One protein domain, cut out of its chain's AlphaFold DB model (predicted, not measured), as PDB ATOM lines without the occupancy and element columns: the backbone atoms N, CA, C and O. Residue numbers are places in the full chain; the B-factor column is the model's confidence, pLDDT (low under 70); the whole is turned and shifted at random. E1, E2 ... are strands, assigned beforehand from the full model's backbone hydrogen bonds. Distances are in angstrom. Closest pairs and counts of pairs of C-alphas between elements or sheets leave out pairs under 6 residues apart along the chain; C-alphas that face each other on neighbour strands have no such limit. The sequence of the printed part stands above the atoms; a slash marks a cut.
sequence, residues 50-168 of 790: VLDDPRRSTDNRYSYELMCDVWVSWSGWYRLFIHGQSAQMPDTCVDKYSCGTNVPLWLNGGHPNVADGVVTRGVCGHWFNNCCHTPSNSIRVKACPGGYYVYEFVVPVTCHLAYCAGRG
ATOM      1  N   VAL A  50      10.442   9.348   6.626       91.75
ATOM      2  CA  VAL A  50      11.006   8.870   7.899       91.75
ATOM      3  C   VAL A  50      11.269  10.064   8.815       91.75
ATOM      4  O   VAL A  50      12.026  10.965   8.457       91.75
ATOM      5  N   LEU A  51      10.673  10.053  10.008       92.31
ATOM      6  CA  LEU A  51      10.928  11.022  11.071       92.31
ATOM      7  C   LEU A  51      11.654  10.331  12.231       92.31
ATOM      8  O   LEU A  51      11.032   9.917  13.207       92.31
ATOM      9  N   ASP A  52      12.975  10.206  12.091       88.38
ATOM     10  CA  ASP A  52      13.888   9.803  13.167       88.38
ATOM     11  C   ASP A  52      14.494  11.057  13.810       88.38
ATOM     12  O   ASP A  52      15.422  11.669  13.279       88.38
ATOM     13  N   ASP A  53      13.919  11.488  14.932       87.06
ATOM     14  CA  ASP A  53      14.409  12.625  15.712       87.06
ATOM     15  C   ASP A  53      14.377  12.253  17.201       87.06
ATOM     16  O   ASP A  53      13.337  12.411  17.845       87.06
ATOM     17  N   PRO A  54      15.500  11.773  17.773       85.19
ATOM     18  CA  PRO A  54      15.583  11.344  19.170       85.19
ATOM     19  C   PRO A  54      15.084  12.362  20.198       85.19
ATOM     20  O   PRO A  54      14.679  11.984  21.296       85.19
ATOM     21  N   ARG A  55      15.059  13.656  19.851       85.56
ATOM     22  CA  ARG A  55      14.528  14.706  20.727       85.56
ATOM     23  C   ARG A  55      13.026  14.549  20.979       85.56
ATOM     24  O   ARG A  55      12.558  15.000  22.018       85.56
ATOM     25  N   ARG A  56      12.299  13.875  20.082       90.12
ATOM     26  CA  ARG A  56      10.872  13.542  20.216       90.12
ATOM     27  C   ARG A  56      10.599  12.376  21.163       90.12
ATOM     28  O   ARG A  56       9.426  12.112  21.414       90.12
ATOM     29  N   SER A  57      11.632  11.691  21.672       87.69
ATOM     30  CA  SER A  57      11.430  10.571  22.593       87.69
ATOM     31  C   SER A  57      10.648  11.010  23.832       87.69
ATOM     32  O   SER A  57      10.945  12.052  24.425       87.69
ATOM     33  N   THR A  58       9.713  10.175  24.280       83.06
ATOM     34  CA  THR A  58       9.089  10.254  25.613       83.06
ATOM     35  C   THR A  58      10.117  10.352  26.745       83.06
ATOM     36  O   THR A  58       9.863  10.974  27.776       83.06
ATOM     37  N   ASP A  59      11.316   9.813  26.526       78.31
ATOM     38  CA  ASP A  59      12.409   9.779  27.500       78.31
ATOM     39  C   ASP A  59      13.203  11.102  27.532       78.31
ATOM     40  O   ASP A  59      13.974  11.359  28.459       78.31
ATOM     41  N   ASN A  60      13.027  11.976  26.530       79.75
ATOM     42  CA  ASN A  60      13.765  13.232  26.421       79.75
ATOM     43  C   ASN A  60      13.164  14.336  27.309       79.75
ATOM     44  O   ASN A  60      12.400  15.184  26.841       79.75
ATOM     45  N   ARG A  61      13.545  14.331  28.591       68.50
ATOM     46  CA  ARG A  61      13.059  15.253  29.636       68.50
ATOM     47  C   ARG A  61      13.719  16.645  29.674       68.50
ATOM     48  O   ARG A  61      13.424  17.418  30.584       68.50
ATOM     49  N   TYR A  62      14.658  16.972  28.775       55.09
ATOM     50  CA  TYR A  62      15.310  18.292  28.781       55.09
ATOM     51  C   TYR A  62      15.961  18.668  27.442       55.09
ATOM     52  O   TYR A  62      16.748  17.905  26.890       55.09
ATOM     53  N   SER A  63      15.717  19.890  26.959       54.28
ATOM     54  CA  SER A  63      16.427  20.468  25.811       54.28
ATOM     55  C   SER A  63      16.807  21.924  26.074       54.28
ATOM     56  O   SER A  63      16.007  22.690  26.608       54.28
ATOM     57  N   TYR A  64      18.013  22.314  25.654       54.16
ATOM     58  CA  TYR A  64      18.480  23.709  25.690       54.16
ATOM     59  C   TYR A  64      17.808  24.573  24.601       54.16
ATOM     60  O   TYR A  64      17.740  25.793  24.719       54.16
ATOM     61  N   GLU A  65      17.283  23.929  23.553       65.31
ATOM     62  CA  GLU A  65      16.414  24.514  22.528       65.31
ATOM     63  C   GLU A  65      15.064  23.779  22.581       65.31
ATOM     64  O   GLU A  65      14.964  22.631  22.137       65.31
ATOM     65  N   LEU A  66      14.029  24.397  23.160       78.81
ATOM     66  CA  LEU A  66      12.702  23.776  23.257       78.81
ATOM     67  C   LEU A  66      12.102  23.551  21.862       78.81
ATOM     68  O   LEU A  66      11.987  24.485  21.065       78.81
ATOM     69  N   MET A  67      11.674  22.319  21.585       81.25
ATOM     70  CA  MET A  67      10.997  21.973  20.338       81.25
ATOM     71  C   MET A  67       9.651  22.693  20.229       81.25
ATOM     72  O   MET A  67       8.919  22.853  21.206       81.25
ATOM     73  N   CYS A  68       9.339  23.135  19.015       84.25
ATOM     74  CA  CYS A  68       8.145  23.902  18.702       84.25
ATOM     75  C   CYS A  68       7.729  23.578  17.265       84.25
ATOM     76  O   CYS A  68       8.262  24.133  16.302       84.25
ATOM     77  N   ASP A  69       6.784  22.652  17.129       90.25
ATOM     78  CA  ASP A  69       6.383  22.082  15.838       90.25
ATOM     79  C   ASP A  69       5.523  23.023  14.981       90.25
ATOM     80  O   ASP A  69       5.199  22.688  13.844       90.25
ATOM     81  N   VAL A  70       5.224  24.226  15.482       86.62
ATOM     82  CA  VAL A  70       4.672  25.342  14.693       86.62
ATOM     83  C   VAL A  70       5.634  25.769  13.578       86.62
ATOM     84  O   VAL A  70       5.204  26.163  12.498       86.62
ATOM     85  N   TRP A  71       6.947  25.653  13.812       84.06
ATOM     86  CA  TRP A  71       7.982  25.993  12.827       84.06
ATOM     87  C   TRP A  71       8.341  24.832  11.887       84.06
ATOM     88  O   TRP A  71       9.286  24.945  11.103       84.06
ATOM     89  N   VAL A  72       7.620  23.708  11.962       86.75
ATOM     90  CA  VAL A  72       7.802  22.560  11.068       86.75
ATOM     91  C   VAL A  72       6.736  22.604   9.978       86.75
ATOM     92  O   VAL A  72       5.538  22.561  10.247       86.75
ATOM     93  N   SER A  73       7.177  22.672   8.722       87.38
ATOM     94  CA  SER A  73       6.307  22.595   7.546       87.38
ATOM     95  C   SER A  73       5.851  21.152   7.311       87.38
ATOM     96  O   SER A  73       6.392  20.453   6.453       87.38
ATOM     97  N   TRP A  74       4.888  20.696   8.111       90.81
ATOM     98  CA  TRP A  74       4.266  19.379   7.977       90.81
ATOM     99  C   TRP A  74       3.594  19.225   6.609       90.81
ATOM    100  O   TRP A  74       2.798  20.071   6.206       90.81
ATOM    101  N   SER A  75       3.933  18.157   5.885       89.38
ATOM    102  CA  SER A  75       3.370  17.860   4.569       89.38
ATOM    103  C   SER A  75       3.435  16.362   4.274       89.38
ATOM    104  O   SER A  75       4.512  15.764   4.284       89.38
ATOM    105  N   GLY A  76       2.277  15.761   3.995       92.50
ATOM    106  CA  GLY A  76       2.150  14.329   3.743       92.50
ATOM    107  C   GLY A  76       2.354  13.458   4.986       92.50
ATOM    108  O   GLY A  76       2.215  13.902   6.126       92.50
ATOM    109  N   TRP A  77       2.648  12.183   4.744       96.25
ATOM    110  CA  TRP A  77       2.660  11.142   5.769       96.25
ATOM    111  C   TRP A  77       4.053  10.902   6.339       96.25
ATOM    112  O   TRP A  77       5.041  10.880   5.605       96.25
ATOM    113  N   TYR A  78       4.118  10.656   7.643       95.31
ATOM    114  CA  TYR A  78       5.341  10.416   8.396       95.31
ATOM    115  C   TYR A  78       5.270   9.079   9.135       95.31
ATOM    116  O   TYR A  78       4.257   8.759   9.759       95.31
ATOM    117  N   ARG A  79       6.372   8.325   9.119       93.69
ATOM    118  CA  ARG A  79       6.597   7.178  10.009       93.69
ATOM    119  C   ARG A  79       7.625   7.569  11.064       93.69
ATOM    120  O   ARG A  79       8.708   8.045  10.719       93.69
ATOM    121  N   LEU A  80       7.284   7.368  12.332       91.19
ATOM    122  CA  LEU A  80       8.130   7.738  13.465       91.19
ATOM    123  C   LEU A  80       9.218   6.690  13.726       91.19
ATOM    124  O   LEU A  80       8.979   5.484  13.639       91.19
ATOM    125  N   PHE A  81      10.404   7.167  14.089       82.12
ATOM    126  CA  PHE A  81      11.523   6.359  14.563       82.12
ATOM    127  C   PHE A  81      12.236   7.073  15.725       82.12
ATOM    128  O   PHE A  81      12.178   8.297  15.836       82.12
ATOM    129  N   ILE A  82      12.907   6.304  16.589       81.12
ATOM    130  CA  ILE A  82      13.802   6.817  17.639       81.12
ATOM    131  C   ILE A  82      15.101   6.000  17.637       81.12
ATOM    132  O   ILE A  82      15.140   4.855  18.106       81.12
ATOM    133  N   HIS A  83      16.172   6.609  17.119       75.00
ATOM    134  CA  HIS A  83      17.486   5.994  16.881       75.00
ATOM    135  C   HIS A  83      17.413   4.808  15.903       75.00
ATOM    136  O   HIS A  83      17.877   3.708  16.203       75.00
ATOM    137  N   GLY A  84      16.780   5.007  14.746       71.56
ATOM    138  CA  GLY A  84      16.600   3.992  13.702       71.56
ATOM    139  C   GLY A  84      15.616   2.865  14.046       71.56
ATOM    140  O   GLY A  84      15.387   1.987  13.216       71.56
ATOM    141  N   GLN A  85      15.008   2.878  15.236       66.00
ATOM    142  CA  GLN A  85      14.034   1.875  15.681       66.00
ATOM    143  C   GLN A  85      12.608   2.384  15.501       66.00
ATOM    144  O   GLN A  85      12.347   3.559  15.754       66.00
ATOM    145  N   SER A  86      11.702   1.511  15.050       77.56
ATOM    146  CA  SER A  86      10.312   1.883  14.757       77.56
ATOM    147  C   SER A  86       9.630   2.424  16.014       77.56
ATOM    148  O   SER A  86       9.674   1.794  17.069       77.56
ATOM    149  N   ALA A  87       8.999   3.585  15.888       85.56
ATOM    150  CA  ALA A  87       8.302   4.263  16.969       85.56
ATOM    151  C   ALA A  87       6.859   4.584  16.557       85.56
ATOM    152  O   ALA A  87       6.493   4.523  15.381       85.56
ATOM    153  N   GLN A  88       6.044   4.938  17.540       91.25
ATOM    154  CA  GLN A  88       4.674   5.407  17.374       91.25
ATOM    155  C   GLN A  88       4.453   6.646  18.241       91.25
ATOM    156  O   GLN A  88       5.180   6.879  19.206       91.25
ATOM    157  N   MET A  89       3.463   7.462  17.903       92.94
ATOM    158  CA  MET A  89       3.011   8.529  18.789       92.94
ATOM    159  C   MET A  89       2.430   7.863  20.050       92.94
ATOM    160  O   MET A  89       1.759   6.844  19.915       92.94
ATOM    161  N   PRO A  90       2.689   8.352  21.270       87.94
ATOM    162  CA  PRO A  90       2.037   7.808  22.457       87.94
ATOM    163  C   PRO A  90       0.533   8.115  22.419       87.94
ATOM    164  O   PRO A  90       0.142   9.219  22.044       87.94
ATOM    165  N   ASP A  91      -0.296   7.145  22.803       84.56
ATOM    166  CA  ASP A  91      -1.754   7.273  22.980       84.56
ATOM    167  C   ASP A  91      -2.182   7.406  24.451       84.56
ATOM    168  O   ASP A  91      -3.362   7.568  24.755       84.56
ATOM    169  N   THR A  92      -1.208   7.422  25.360       77.31
ATOM    170  CA  THR A  92      -1.365   7.771  26.771       77.31
ATOM    171  C   THR A  92      -0.738   9.131  27.075       77.31
ATOM    172  O   THR A  92       0.071   9.666  26.311       77.31
ATOM    173  N   CYS A  93      -1.124   9.711  28.211       81.69
ATOM    174  CA  CYS A  93      -0.628  11.006  28.655       81.69
ATOM    175  C   CYS A  93       0.886  10.992  28.908       81.69
ATOM    176  O   CYS A  93       1.378  10.269  29.772       81.69
ATOM    177  N   VAL A  94       1.616  11.844  28.189       84.69
ATOM    178  CA  VAL A  94       3.056  12.048  28.392       84.69
ATOM    179  C   VAL A  94       3.286  13.166  29.407       84.69
ATOM    180  O   VAL A  94       2.662  14.223  29.322       84.69
ATOM    181  N   ASP A  95       4.217  12.974  30.339       81.69
ATOM    182  CA  ASP A  95       4.642  13.997  31.302       81.69
ATOM    183  C   ASP A  95       5.098  15.306  30.640       81.69
ATOM    184  O   ASP A  95       5.968  15.301  29.766       81.69
ATOM    185  N   LYS A  96       4.614  16.443  31.153       85.62
ATOM    186  CA  LYS A  96       5.165  17.786  30.886       85.62
ATOM    187  C   LYS A  96       6.708  17.809  30.917       85.62
ATOM    188  O   LYS A  96       7.333  17.130  31.731       85.62
ATOM    189  N   TYR A  97       7.308  18.632  30.054       84.50
ATOM    190  CA  TYR A  97       8.762  18.721  29.811       84.50
ATOM    191  C   TYR A  97       9.421  17.522  29.088       84.50
ATOM    192  O   TYR A  97      10.644  17.493  28.950       84.50
ATOM    193  N   SER A  98       8.647  16.545  28.602       87.81
ATOM    194  CA  SER A  98       9.145  15.436  27.762       87.81
ATOM    195  C   SER A  98       9.161  15.785  26.264       87.81
ATOM    196  O   SER A  98       8.694  16.850  25.856       87.81
ATOM    197  N   CYS A  99       9.677  14.885  25.417       89.81
ATOM    198  CA  CYS A  99       9.717  15.057  23.955       89.81
ATOM    199  C   CYS A  99      10.417  16.357  23.512       89.81
ATOM    200  O   CYS A  99      10.081  16.949  22.484       89.81
ATOM    201  N   GLY A 100      11.378  16.830  24.319       86.94
ATOM    202  CA  GLY A 100      12.156  18.040  24.055       86.94
ATOM    203  C   GLY A 100      11.364  19.350  24.101       86.94
ATOM    204  O   GLY A 100      11.870  20.363  23.620       86.94
ATOM    205  N   THR A 101      10.143  19.357  24.642       88.75
ATOM    206  CA  THR A 101       9.230  20.510  24.644       88.75
ATOM    207  C   THR A 101       8.543  20.693  26.001       88.75
ATOM    208  O   THR A 101       8.658  19.834  26.866       88.75
ATOM    209  N   ASN A 102       7.817  21.796  26.217       87.19
ATOM    210  CA  ASN A 102       7.088  22.010  27.478       87.19
ATOM    211  C   ASN A 102       5.772  21.219  27.518       87.19
ATOM    212  O   ASN A 102       5.477  20.574  28.525       87.19
ATOM    213  N   VAL A 103       5.005  21.278  26.423       90.31
ATOM    214  CA  VAL A 103       3.683  20.662  26.261       90.31
ATOM    215  C   VAL A 103       3.801  19.497  25.263       90.31
ATOM    216  O   VAL A 103       3.676  19.708  24.052       90.31
ATOM    217  N   PRO A 104       4.089  18.266  25.721       92.62
ATOM    218  CA  PRO A 104       4.173  17.108  24.835       92.62
ATOM    219  C   PRO A 104       2.803  16.803  24.219       92.62
ATOM    220  O   PRO A 104       1.791  16.808  24.923       92.62
ATOM    221  N   LEU A 105       2.774  16.521  22.913       94.75
ATOM    222  CA  LEU A 105       1.559  16.130  22.200       94.75
ATOM    223  C   LEU A 105       1.446  14.608  22.078       94.75
ATOM    224  O   LEU A 105       2.348  13.952  21.547       94.75
ATOM    225  N   TRP A 106       0.299  14.081  22.504       94.00
ATOM    226  CA  TRP A 106      -0.063  12.661  22.491       94.00
ATOM    227  C   TRP A 106      -1.455  12.442  21.866       94.00
ATOM    228  O   TRP A 106      -2.234  13.387  21.685       94.00
ATOM    229  N   LEU A 107      -1.731  11.211  21.432       93.50
ATOM    230  CA  LEU A 107      -2.856  10.853  20.566       93.50
ATOM    231  C   LEU A 107      -4.111  10.543  21.387       93.50
ATOM    232  O   LEU A 107      -4.187   9.519  22.058       93.50
ATOM    233  N   ASN A 108      -5.129  11.397  21.296       84.06
ATOM    234  CA  ASN A 108      -6.379  11.199  22.023       84.06
ATOM    235  C   ASN A 108      -7.341  10.298  21.226       84.06
ATOM    236  O   ASN A 108      -7.680  10.598  20.075       84.06
ATOM    237  N   GLY A 109      -7.795   9.211  21.854       71.25
ATOM    238  CA  GLY A 109      -8.681   8.208  21.251       71.25
ATOM    239  C   GLY A 109      -7.973   7.005  20.612       71.25
ATOM    240  O   GLY A 109      -8.581   6.330  19.781       71.25
ATOM    241  N   GLY A 110      -6.711   6.740  20.971       77.62
ATOM    242  CA  GLY A 110      -5.992   5.515  20.595       77.62
ATOM    243  C   GLY A 110      -5.652   5.377  19.106       77.62
ATOM    244  O   GLY A 110      -6.075   6.166  18.255       77.62
ATOM    245  N   HIS A 111      -4.883   4.344  18.773       85.12
ATOM    246  CA  HIS A 111      -4.530   4.032  17.387       85.12
ATOM    247  C   HIS A 111      -5.659   3.292  16.635       85.12
ATOM    248  O   HIS A 111      -6.467   2.601  17.256       85.12
ATOM    249  N   PRO A 112      -5.759   3.441  15.299       82.94
ATOM    250  CA  PRO A 112      -6.689   2.667  14.473       82.94
ATOM    251  C   PRO A 112      -6.292   1.194  14.334       82.94
ATOM    252  O   PRO A 112      -5.128   0.825  14.481       82.94
ATOM    253  N   ASN A 113      -7.249   0.370  13.920       66.25
ATOM    254  CA  ASN A 113      -7.001  -0.944  13.332       66.25
ATOM    255  C   ASN A 113      -6.614  -0.808  11.849       66.25
ATOM    256  O   ASN A 113      -6.960   0.171  11.189       66.25
ATOM    257  N   VAL A 114      -5.974  -1.834  11.276       66.12
ATOM    258  CA  VAL A 114      -5.664  -1.878   9.827       66.12
ATOM    259  C   VAL A 114      -6.944  -1.814   8.975       66.12
ATOM    260  O   VAL A 114      -6.945  -1.207   7.905       66.12
ATOM    261  N   ALA A 115      -8.049  -2.376   9.482       65.50
ATOM    262  CA  ALA A 115      -9.368  -2.331   8.850       65.50
ATOM    263  C   ALA A 115     -10.020  -0.933   8.853       65.50
ATOM    264  O   ALA A 115     -10.809  -0.638   7.957       65.50
ATOM    265  N   ASP A 116      -9.670  -0.056   9.803       66.56
ATOM    266  CA  ASP A 116     -10.249   1.294   9.908       66.56
ATOM    267  C   ASP A 116      -9.692   2.243   8.826       66.56
ATOM    268  O   ASP A 116     -10.227   3.326   8.587       66.56
ATOM    269  N   GLY A 117      -8.597   1.850   8.164       85.25
ATOM    270  CA  GLY A 117      -7.961   2.615   7.099       85.25
ATOM    271  C   GLY A 117      -7.344   3.925   7.595       85.25
ATOM    272  O   GLY A 117      -6.505   3.934   8.494       85.25
ATOM    273  N   VAL A 118      -7.710   5.037   6.949       93.00
ATOM    274  CA  VAL A 118      -7.274   6.387   7.335       93.00
ATOM    275  C   VAL A 118      -8.342   7.014   8.222       93.00
ATOM    276  O   VAL A 118      -9.410   7.382   7.734       93.00
ATOM    277  N   VAL A 119      -8.031   7.196   9.503       88.44
ATOM    278  CA  VAL A 119      -8.926   7.832  10.480       88.44
ATOM    279  C   VAL A 119      -8.385   9.183  10.930       88.44
ATOM    280  O   VAL A 119      -7.177   9.419  10.922       88.44
ATOM    281  N   THR A 120      -9.277  10.054  11.394       94.38
ATOM    282  CA  THR A 120      -8.905  11.254  12.152       94.38
ATOM    283  C   THR A 120      -8.847  10.921  13.647       94.38
ATOM    284  O   THR A 120      -9.669  10.147  14.150       94.38
ATOM    285  N   ARG A 121      -7.889  11.508  14.372       91.69
ATOM    286  CA  ARG A 121      -7.762  11.422  15.837       91.69
ATOM    287  C   ARG A 121      -7.468  12.786  16.447       91.69
ATOM    288  O   ARG A 121      -6.808  13.621  15.826       91.69
ATOM    289  N   GLY A 122      -7.966  12.997  17.663       91.69
ATOM    290  CA  GLY A 122      -7.661  14.191  18.445       91.69
ATOM    291  C   GLY A 122      -6.220  14.164  18.951       91.69
ATOM    292  O   GLY A 122      -5.595  13.108  19.036       91.69
ATOM    293  N   VAL A 123      -5.688  15.331  19.308       95.38
ATOM    294  CA  VAL A 123      -4.336  15.460  19.862       95.38
ATOM    295  C   VAL A 123      -4.398  16.322  21.116       95.38
ATOM    296  O   VAL A 123      -4.926  17.432  21.085       95.38
ATOM    297  N   CYS A 124      -3.854  15.810  22.216       93.38
ATOM    298  CA  CYS A 124      -3.852  16.469  23.517       93.38
ATOM    299  C   CYS A 124      -2.443  16.916  23.905       93.38
ATOM    300  O   CYS A 124      -1.472  16.194  23.685       93.38
ATOM    301  N   GLY A 125      -2.346  18.103  24.500       91.75
ATOM    302  CA  GLY A 125      -1.136  18.635  25.115       91.75
ATOM    303  C   GLY A 125      -1.253  18.682  26.638       91.75
ATOM    304  O   GLY A 125      -2.163  19.327  27.169       91.75
ATOM    305  N   HIS A 126      -0.315  18.035  27.335       88.94
ATOM    306  CA  HIS A 126      -0.268  18.025  28.800       88.94
ATOM    307  C   HIS A 126       0.327  19.335  29.336       88.94
ATOM    308  O   HIS A 126       1.494  19.652  29.096       88.94
ATOM    309  N   TRP A 127      -0.464  20.090  30.104       85.75
ATOM    310  CA  TRP A 127      -0.011  21.292  30.811       85.75
ATOM    311  C   TRP A 127      -0.782  21.499  32.128       85.75
ATOM    312  O   TRP A 127      -1.850  20.927  32.307       85.75
ATOM    313  N   PHE A 128      -0.229  22.257  33.085       82.19
ATOM    314  CA  PHE A 128      -0.812  22.479  34.430       82.19
ATOM    315  C   PHE A 128      -1.368  21.211  35.135       82.19
ATOM    316  O   PHE A 128      -2.401  21.262  35.792       82.19
ATOM    317  N   ASN A 129      -0.679  20.068  35.009       75.94
ATOM    318  CA  ASN A 129      -1.093  18.748  35.527       75.94
ATOM    319  C   ASN A 129      -2.400  18.178  34.921       75.94
ATOM    320  O   ASN A 129      -2.920  17.184  35.420       75.94
ATOM    321  N   ASN A 130      -2.922  18.765  33.842       81.44
ATOM    322  CA  ASN A 130      -4.025  18.219  33.057       81.44
ATOM    323  C   ASN A 130      -3.492  17.726  31.700       81.44
ATOM    324  O   ASN A 130      -2.977  18.493  30.881       81.44
ATOM    325  N   CYS A 131      -3.649  16.423  31.462       84.62
ATOM    326  CA  CYS A 131      -3.179  15.709  30.276       84.62
ATOM    327  C   CYS A 131      -3.719  16.237  28.938       84.62
ATOM    328  O   CYS A 131      -3.062  16.055  27.915       84.62
ATOM    329  N   CYS A 132      -4.875  16.906  28.930       90.31
ATOM    330  CA  CYS A 132      -5.431  17.571  27.749       90.31
ATOM    331  C   CYS A 132      -5.776  19.044  28.020       90.31
ATOM    332  O   CYS A 132      -6.764  19.563  27.506       90.31
ATOM    333  N   HIS A 133      -4.960  19.736  28.825       88.38
ATOM    334  CA  HIS A 133      -5.111  21.177  29.055       88.38
ATOM    335  C   HIS A 133      -5.102  21.978  27.745       88.38
ATOM    336  O   HIS A 133      -5.849  22.943  27.595       88.38
ATOM    337  N   THR A 134      -4.244  21.584  26.803       83.56
ATOM    338  CA  THR A 134      -4.068  22.283  25.528       83.56
ATOM    339  C   THR A 134      -4.395  21.331  24.375       83.56
ATOM    340  O   THR A 134      -3.495  20.650  23.878       83.56
ATOM    341  N   PRO A 135      -5.665  21.242  23.938       87.25
ATOM    342  CA  PRO A 135      -6.022  20.549  22.706       87.25
ATOM    343  C   PRO A 135      -5.264  21.137  21.508       87.25
ATOM    344  O   PRO A 135      -5.090  22.351  21.401       87.25
ATOM    345  N   SER A 136      -4.817  20.270  20.603       89.31
ATOM    346  CA  SER A 136      -4.160  20.648  19.350       89.31
ATOM    347  C   SER A 136      -5.008  20.220  18.149       89.31
ATOM    348  O   SER A 136      -6.014  19.524  18.291       89.31
ATOM    349  N   ASN A 137      -4.594  20.632  16.952       90.31
ATOM    350  CA  ASN A 137      -5.239  20.230  15.709       90.31
ATOM    351  C   ASN A 137      -5.233  18.699  15.560       90.31
ATOM    352  O   ASN A 137      -4.192  18.051  15.712       90.31
ATOM    353  N   SER A 138      -6.403  18.136  15.247       93.50
ATOM    354  CA  SER A 138      -6.565  16.712  14.956       93.50
ATOM    355  C   SER A 138      -5.739  16.304  13.736       93.50
ATOM    356  O   SER A 138      -5.664  17.043  12.754       93.50
ATOM    357  N   ILE A 139      -5.159  15.107  13.786       96.38
ATOM    358  CA  ILE A 139      -4.308  14.550  12.725       96.38
ATOM    359  C   ILE A 139      -4.987  13.353  12.066       96.38
ATOM    360  O   ILE A 139      -5.894  12.751  12.652       96.38
ATOM    361  N   ARG A 140      -4.531  12.972  10.867       96.50
ATOM    362  CA  ARG A 140      -4.887  11.665  10.297       96.50
ATOM    363  C   ARG A 140      -3.834  10.625  10.649       96.50
ATOM    364  O   ARG A 140      -2.640  10.915  10.660       96.50
ATOM    365  N   VAL A 141      -4.281   9.409  10.925       96.12
ATOM    366  CA  VAL A 141      -3.435   8.256  11.246       96.12
ATOM    367  C   VAL A 141      -3.972   7.019  10.529       96.12
ATOM    368  O   VAL A 141      -5.183   6.865  10.357       96.12
ATOM    369  N   LYS A 142      -3.069   6.145  10.082       90.25
ATOM    370  CA  LYS A 142      -3.386   4.831   9.511       90.25
ATOM    371  C   LYS A 142      -2.512   3.763  10.159       90.25
ATOM    372  O   LYS A 142      -1.314   3.971  10.348       90.25
ATOM    373  N   ALA A 143      -3.115   2.615  10.453       81.56
ATOM    374  CA  ALA A 143      -2.396   1.403  10.819       81.56
ATOM    375  C   ALA A 143      -1.952   0.651   9.562       81.56
ATOM    376  O   ALA A 143      -2.731   0.454   8.625       81.56
ATOM    377  N   CYS A 144      -0.694   0.228   9.545       80.19
ATOM    378  CA  CYS A 144      -0.089  -0.489   8.436       80.19
ATOM    379  C   CYS A 144       0.107  -1.967   8.798       80.19
ATOM    380  O   CYS A 144       0.462  -2.255   9.943       80.19
ATOM    381  N   PRO A 145      -0.066  -2.910   7.848       61.47
ATOM    382  CA  PRO A 145      -0.054  -4.345   8.146       61.47
ATOM    383  C   PRO A 145       1.174  -4.830   8.930       61.47
ATOM    384  O   PRO A 145       1.035  -5.674   9.804       61.47
ATOM    385  N   GLY A 146       2.361  -4.271   8.665       56.50
ATOM    386  CA  GLY A 146       3.622  -4.645   9.322       56.50
ATOM    387  C   GLY A 146       3.817  -4.131  10.757       56.50
ATOM    388  O   GLY A 146       4.958  -3.870  11.130       56.50
ATOM    389  N   GLY A 147       2.747  -3.921  11.531       63.78
ATOM    390  CA  GLY A 147       2.831  -3.554  12.953       63.78
ATOM    391  C   GLY A 147       3.360  -2.141  13.234       63.78
ATOM    392  O   GLY A 147       4.086  -1.936  14.203       63.78
ATOM    393  N   TYR A 148       3.046  -1.159  12.383       76.69
ATOM    394  CA  TYR A 148       3.408   0.247  12.608       76.69
ATOM    395  C   TYR A 148       2.319   1.204  12.119       76.69
ATOM    396  O   TYR A 148       1.425   0.829  11.359       76.69
ATOM    397  N   TYR A 149       2.434   2.465  12.530       87.12
ATOM    398  CA  TYR A 149       1.509   3.534  12.171       87.12
ATOM    399  C   TYR A 149       2.194   4.598  11.316       87.12
ATOM    400  O   TYR A 149       3.402   4.831  11.424       87.12
ATOM    401  N   VAL A 150       1.399   5.256  10.479       95.25
ATOM    402  CA  VAL A 150       1.795   6.452   9.729       95.25
ATOM    403  C   VAL A 150       0.839   7.593  10.050       95.25
ATOM    404  O   VAL A 150      -0.361   7.371  10.226       95.25
ATOM    405  N   TYR A 151       1.380   8.806  10.136       97.06
ATOM    406  CA  TYR A 151       0.688   9.995  10.630       97.06
ATOM    407  C   TYR A 151       0.815  11.141   9.629       97.06
ATOM    408  O   TYR A 151       1.913  11.451   9.170       97.06
ATOM    409  N   GLU A 152      -0.289  11.806   9.316       96.75
ATOM    410  CA  GLU A 152      -0.302  13.077   8.594       96.75
ATOM    411  C   GLU A 152      -0.468  14.192   9.631       96.75
ATOM    412  O   GLU A 152      -1.580  14.518  10.060       96.75
ATOM    413  N   PHE A 153       0.671  14.694  10.113       96.00
ATOM    414  CA  PHE A 153       0.731  15.723  11.147       96.00
ATOM    415  C   PHE A 153       0.249  17.082  10.629       96.00
ATOM    416  O   PHE A 153       0.374  17.405   9.449       96.00
ATOM    417  N   VAL A 154      -0.273  17.900  11.543       93.06
ATOM    418  CA  VAL A 154      -0.790  19.245  11.267       93.06
ATOM    419  C   VAL A 154      -0.027  20.241  12.140       93.06
ATOM    420  O   VAL A 154       0.397  19.909  13.242       93.06
ATOM    421  N   VAL A 155       0.167  21.472  11.666       89.12
ATOM    422  CA  VAL A 155       0.821  22.536  12.449       89.12
ATOM    423  C   VAL A 155       0.065  22.740  13.782       89.12
ATOM    424  O   VAL A 155      -1.142  23.001  13.739       89.12
ATOM    425  N   PRO A 156       0.711  22.611  14.961       87.31
ATOM    426  CA  PRO A 156       0.049  22.815  16.253       87.31
ATOM    427  C   PRO A 156      -0.416  24.256  16.489       87.31
ATOM    428  O   PRO A 156       0.036  25.192  15.833       87.31
ATOM    429  N   VAL A 157      -1.299  24.440  17.473       80.56
ATOM    430  CA  VAL A 157      -1.983  25.726  17.716       80.56
ATOM    431  C   VAL A 157      -1.106  26.824  18.335       80.56
ATOM    432  O   VAL A 157      -1.438  28.000  18.223       80.56
ATOM    433  N   THR A 158      -0.003  26.474  19.006       81.00
ATOM    434  CA  THR A 158       0.936  27.440  19.604       81.00
ATOM    435  C   THR A 158       2.315  26.817  19.843       81.00
ATOM    436  O   THR A 158       2.502  25.608  19.690       81.00
ATOM    437  N   CYS A 159       3.306  27.647  20.168       75.56
ATOM    438  CA  CYS A 159       4.694  27.227  20.346       75.56
ATOM    439  C   CYS A 159       4.935  26.536  21.701       75.56
ATOM    440  O   CYS A 159       4.130  26.648  22.621       75.56
ATOM    441  N   HIS A 160       6.055  25.812  21.816       79.56
ATOM    442  CA  HIS A 160       6.344  24.864  22.910       79.56
ATOM    443  C   HIS A 160       5.377  23.664  22.996       79.56
ATOM    444  O   HIS A 160       5.236  23.057  24.060       79.56
ATOM    445  N   LEU A 161       4.751  23.326  21.863       88.88
ATOM    446  CA  LEU A 161       4.084  22.053  21.593       88.88
ATOM    447  C   LEU A 161       4.943  21.250  20.601       88.88
ATOM    448  O   LEU A 161       5.464  21.822  19.635       88.88
ATOM    449  N   ALA A 162       5.057  19.934  20.798       92.12
ATOM    450  CA  ALA A 162       5.705  19.031  19.843       92.12
ATOM    451  C   ALA A 162       5.129  17.606  19.877       92.12
ATOM    452  O   ALA A 162       4.815  17.080  20.945       92.12
ATOM    453  N   TYR A 163       5.028  16.977  18.705       94.75
ATOM    454  CA  TYR A 163       4.619  15.583  18.524       94.75
ATOM    455  C   TYR A 163       5.666  14.617  19.087       94.75
ATOM    456  O   TYR A 163       6.803  14.560  18.598       94.75
ATOM    457  N   CYS A 164       5.259  13.860  20.105       93.00
ATOM    458  CA  CYS A 164       6.053  12.815  20.735       93.00
ATOM    459  C   CYS A 164       6.169  11.553  19.874       93.00
ATOM    460  O   CYS A 164       5.294  11.248  19.062       93.00
ATOM    461  N   ALA A 165       7.209  10.768  20.143       90.62
ATOM    462  CA  ALA A 165       7.347   9.394  19.683       90.62
ATOM    463  C   ALA A 165       7.868   8.511  20.828       90.62
ATOM    464  O   ALA A 165       8.817   8.879  21.514       90.62
ATOM    465  N   GLY A 166       7.259   7.346  21.027       80.88
ATOM    466  CA  GLY A 166       7.705   6.297  21.943       80.88
ATOM    467  C   GLY A 166       7.881   4.972  21.199       80.88
ATOM    468  O   GLY A 166       7.379   4.796  20.085       80.88
ATOM    469  N   ARG A 167       8.610   4.024  21.789       70.62
ATOM    470  CA  ARG A 167       8.750   2.673  21.221       70.62
ATOM    471  C   ARG A 167       7.512   1.838  21.546       70.62
ATOM    472  O   ARG A 167       7.018   1.886  22.668       70.62
ATOM    473  N   GLY A 168       7.028   1.067  20.573       66.06
ATOM    474  CA  GLY A 168       6.026   0.030  20.829       66.06
ATOM    475  C   GLY A 168       6.637  -1.104  21.657       66.06
ATOM    476  O   GLY A 168       7.803  -1.447  21.466       66.06
TER     477      GLY A 168
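This is residues 50 to 168 of the 790 residues of the protein "uncharacterized protein LOC113112140" of Carassius auratus (UniProt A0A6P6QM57). A five-stranded sheet, E7, E6, E5, E4 and E8 in that order across it, is curled like part of a barrel, and a small three-stranded sheet of E1, E2 and E3 sits beside its E7 edge, with E2 close to E7. Of the two long unnamed stretches, residues 53 to 77 link E1 to E2 within the small sheet and reach far out at Tyr 64, while residues 89 to 102 lead from E3 of the small sheet to E4 of the large one. The printed part has 119 residues with no named helix and eight named strands, E1 to E8 in chain order; it is all strand by class, though under half of its residues, 51, are in named elements. Both sheets are mixed, the small one in the order E1, E2, E3. The whole is compact, with a radius of gyration of the C-alphas of 13.0 A, and spans 38 by 28 by 25 A.

In the large sheet, E6 is the longest strand, residues 130 to 144, 31.2 A from first to last C-alpha, and it bends by 101 degrees at residue 134. E5, residues 118 to 127, measures 28.7 A, E4, residues 103 to 108, 14.4 A, and E7, residues 148 to 152, 13.9 A. E8 is residues 161 to 163, ending at C-alpha 163 (4.619, 15.583, 18.524). In the small sheet, E1 is residues 50 to 52, beginning at C-alpha 50 (11.006, 8.870, 7.899), E2 is residues 78 to 82, 13.0 A, and E3 is residues 85 to 88, 10.1 A.

The large sheet is strongly twisted, with E7 and E8 as edge strands. E4, E5, E6 and E7 form a meander, each strand the antiparallel neighbour of the one before, and each successive two are a hairpin. N 121 and O 139 of E5 and E6 are 2.9 A apart, within hydrogen-bond range, as are N 142 and O 150 of E6 and E7, 3.0 A, and N 124 and O 106 of E5 and E4, 3.0 A. E4 is staggered: residues 105 to 108 pair with E5 and residues 103 to 105 with E8, which is parallel to it, N 105 to O 162 being 2.9 A. The closest C-alphas of E2 and E7 are those of Arg 79 and Val 150, 4.9 A apart. E2 is parallel to E1, with N 51 and O 79 at 2.9 A, and forms an antiparallel hairpin with E3, with N 87 and O 80 at 2.9 A. Residues 87 to 88 of E3 also pair antiparallel with residues 166 to 167. E1 and E8 are apart.

The C-alphas of Tyr 64 and Ala 115, the two farthest apart, are 41.7 A from each other. The printed part has no cut. The links E1 to E2 and E3 to E4 are long, with 25 and 14 residues. The mean pLDDT of the printed part is 84.2, and residues 61 to 65, 85, 113 to 116, 145 to 147 and 168 are under 70.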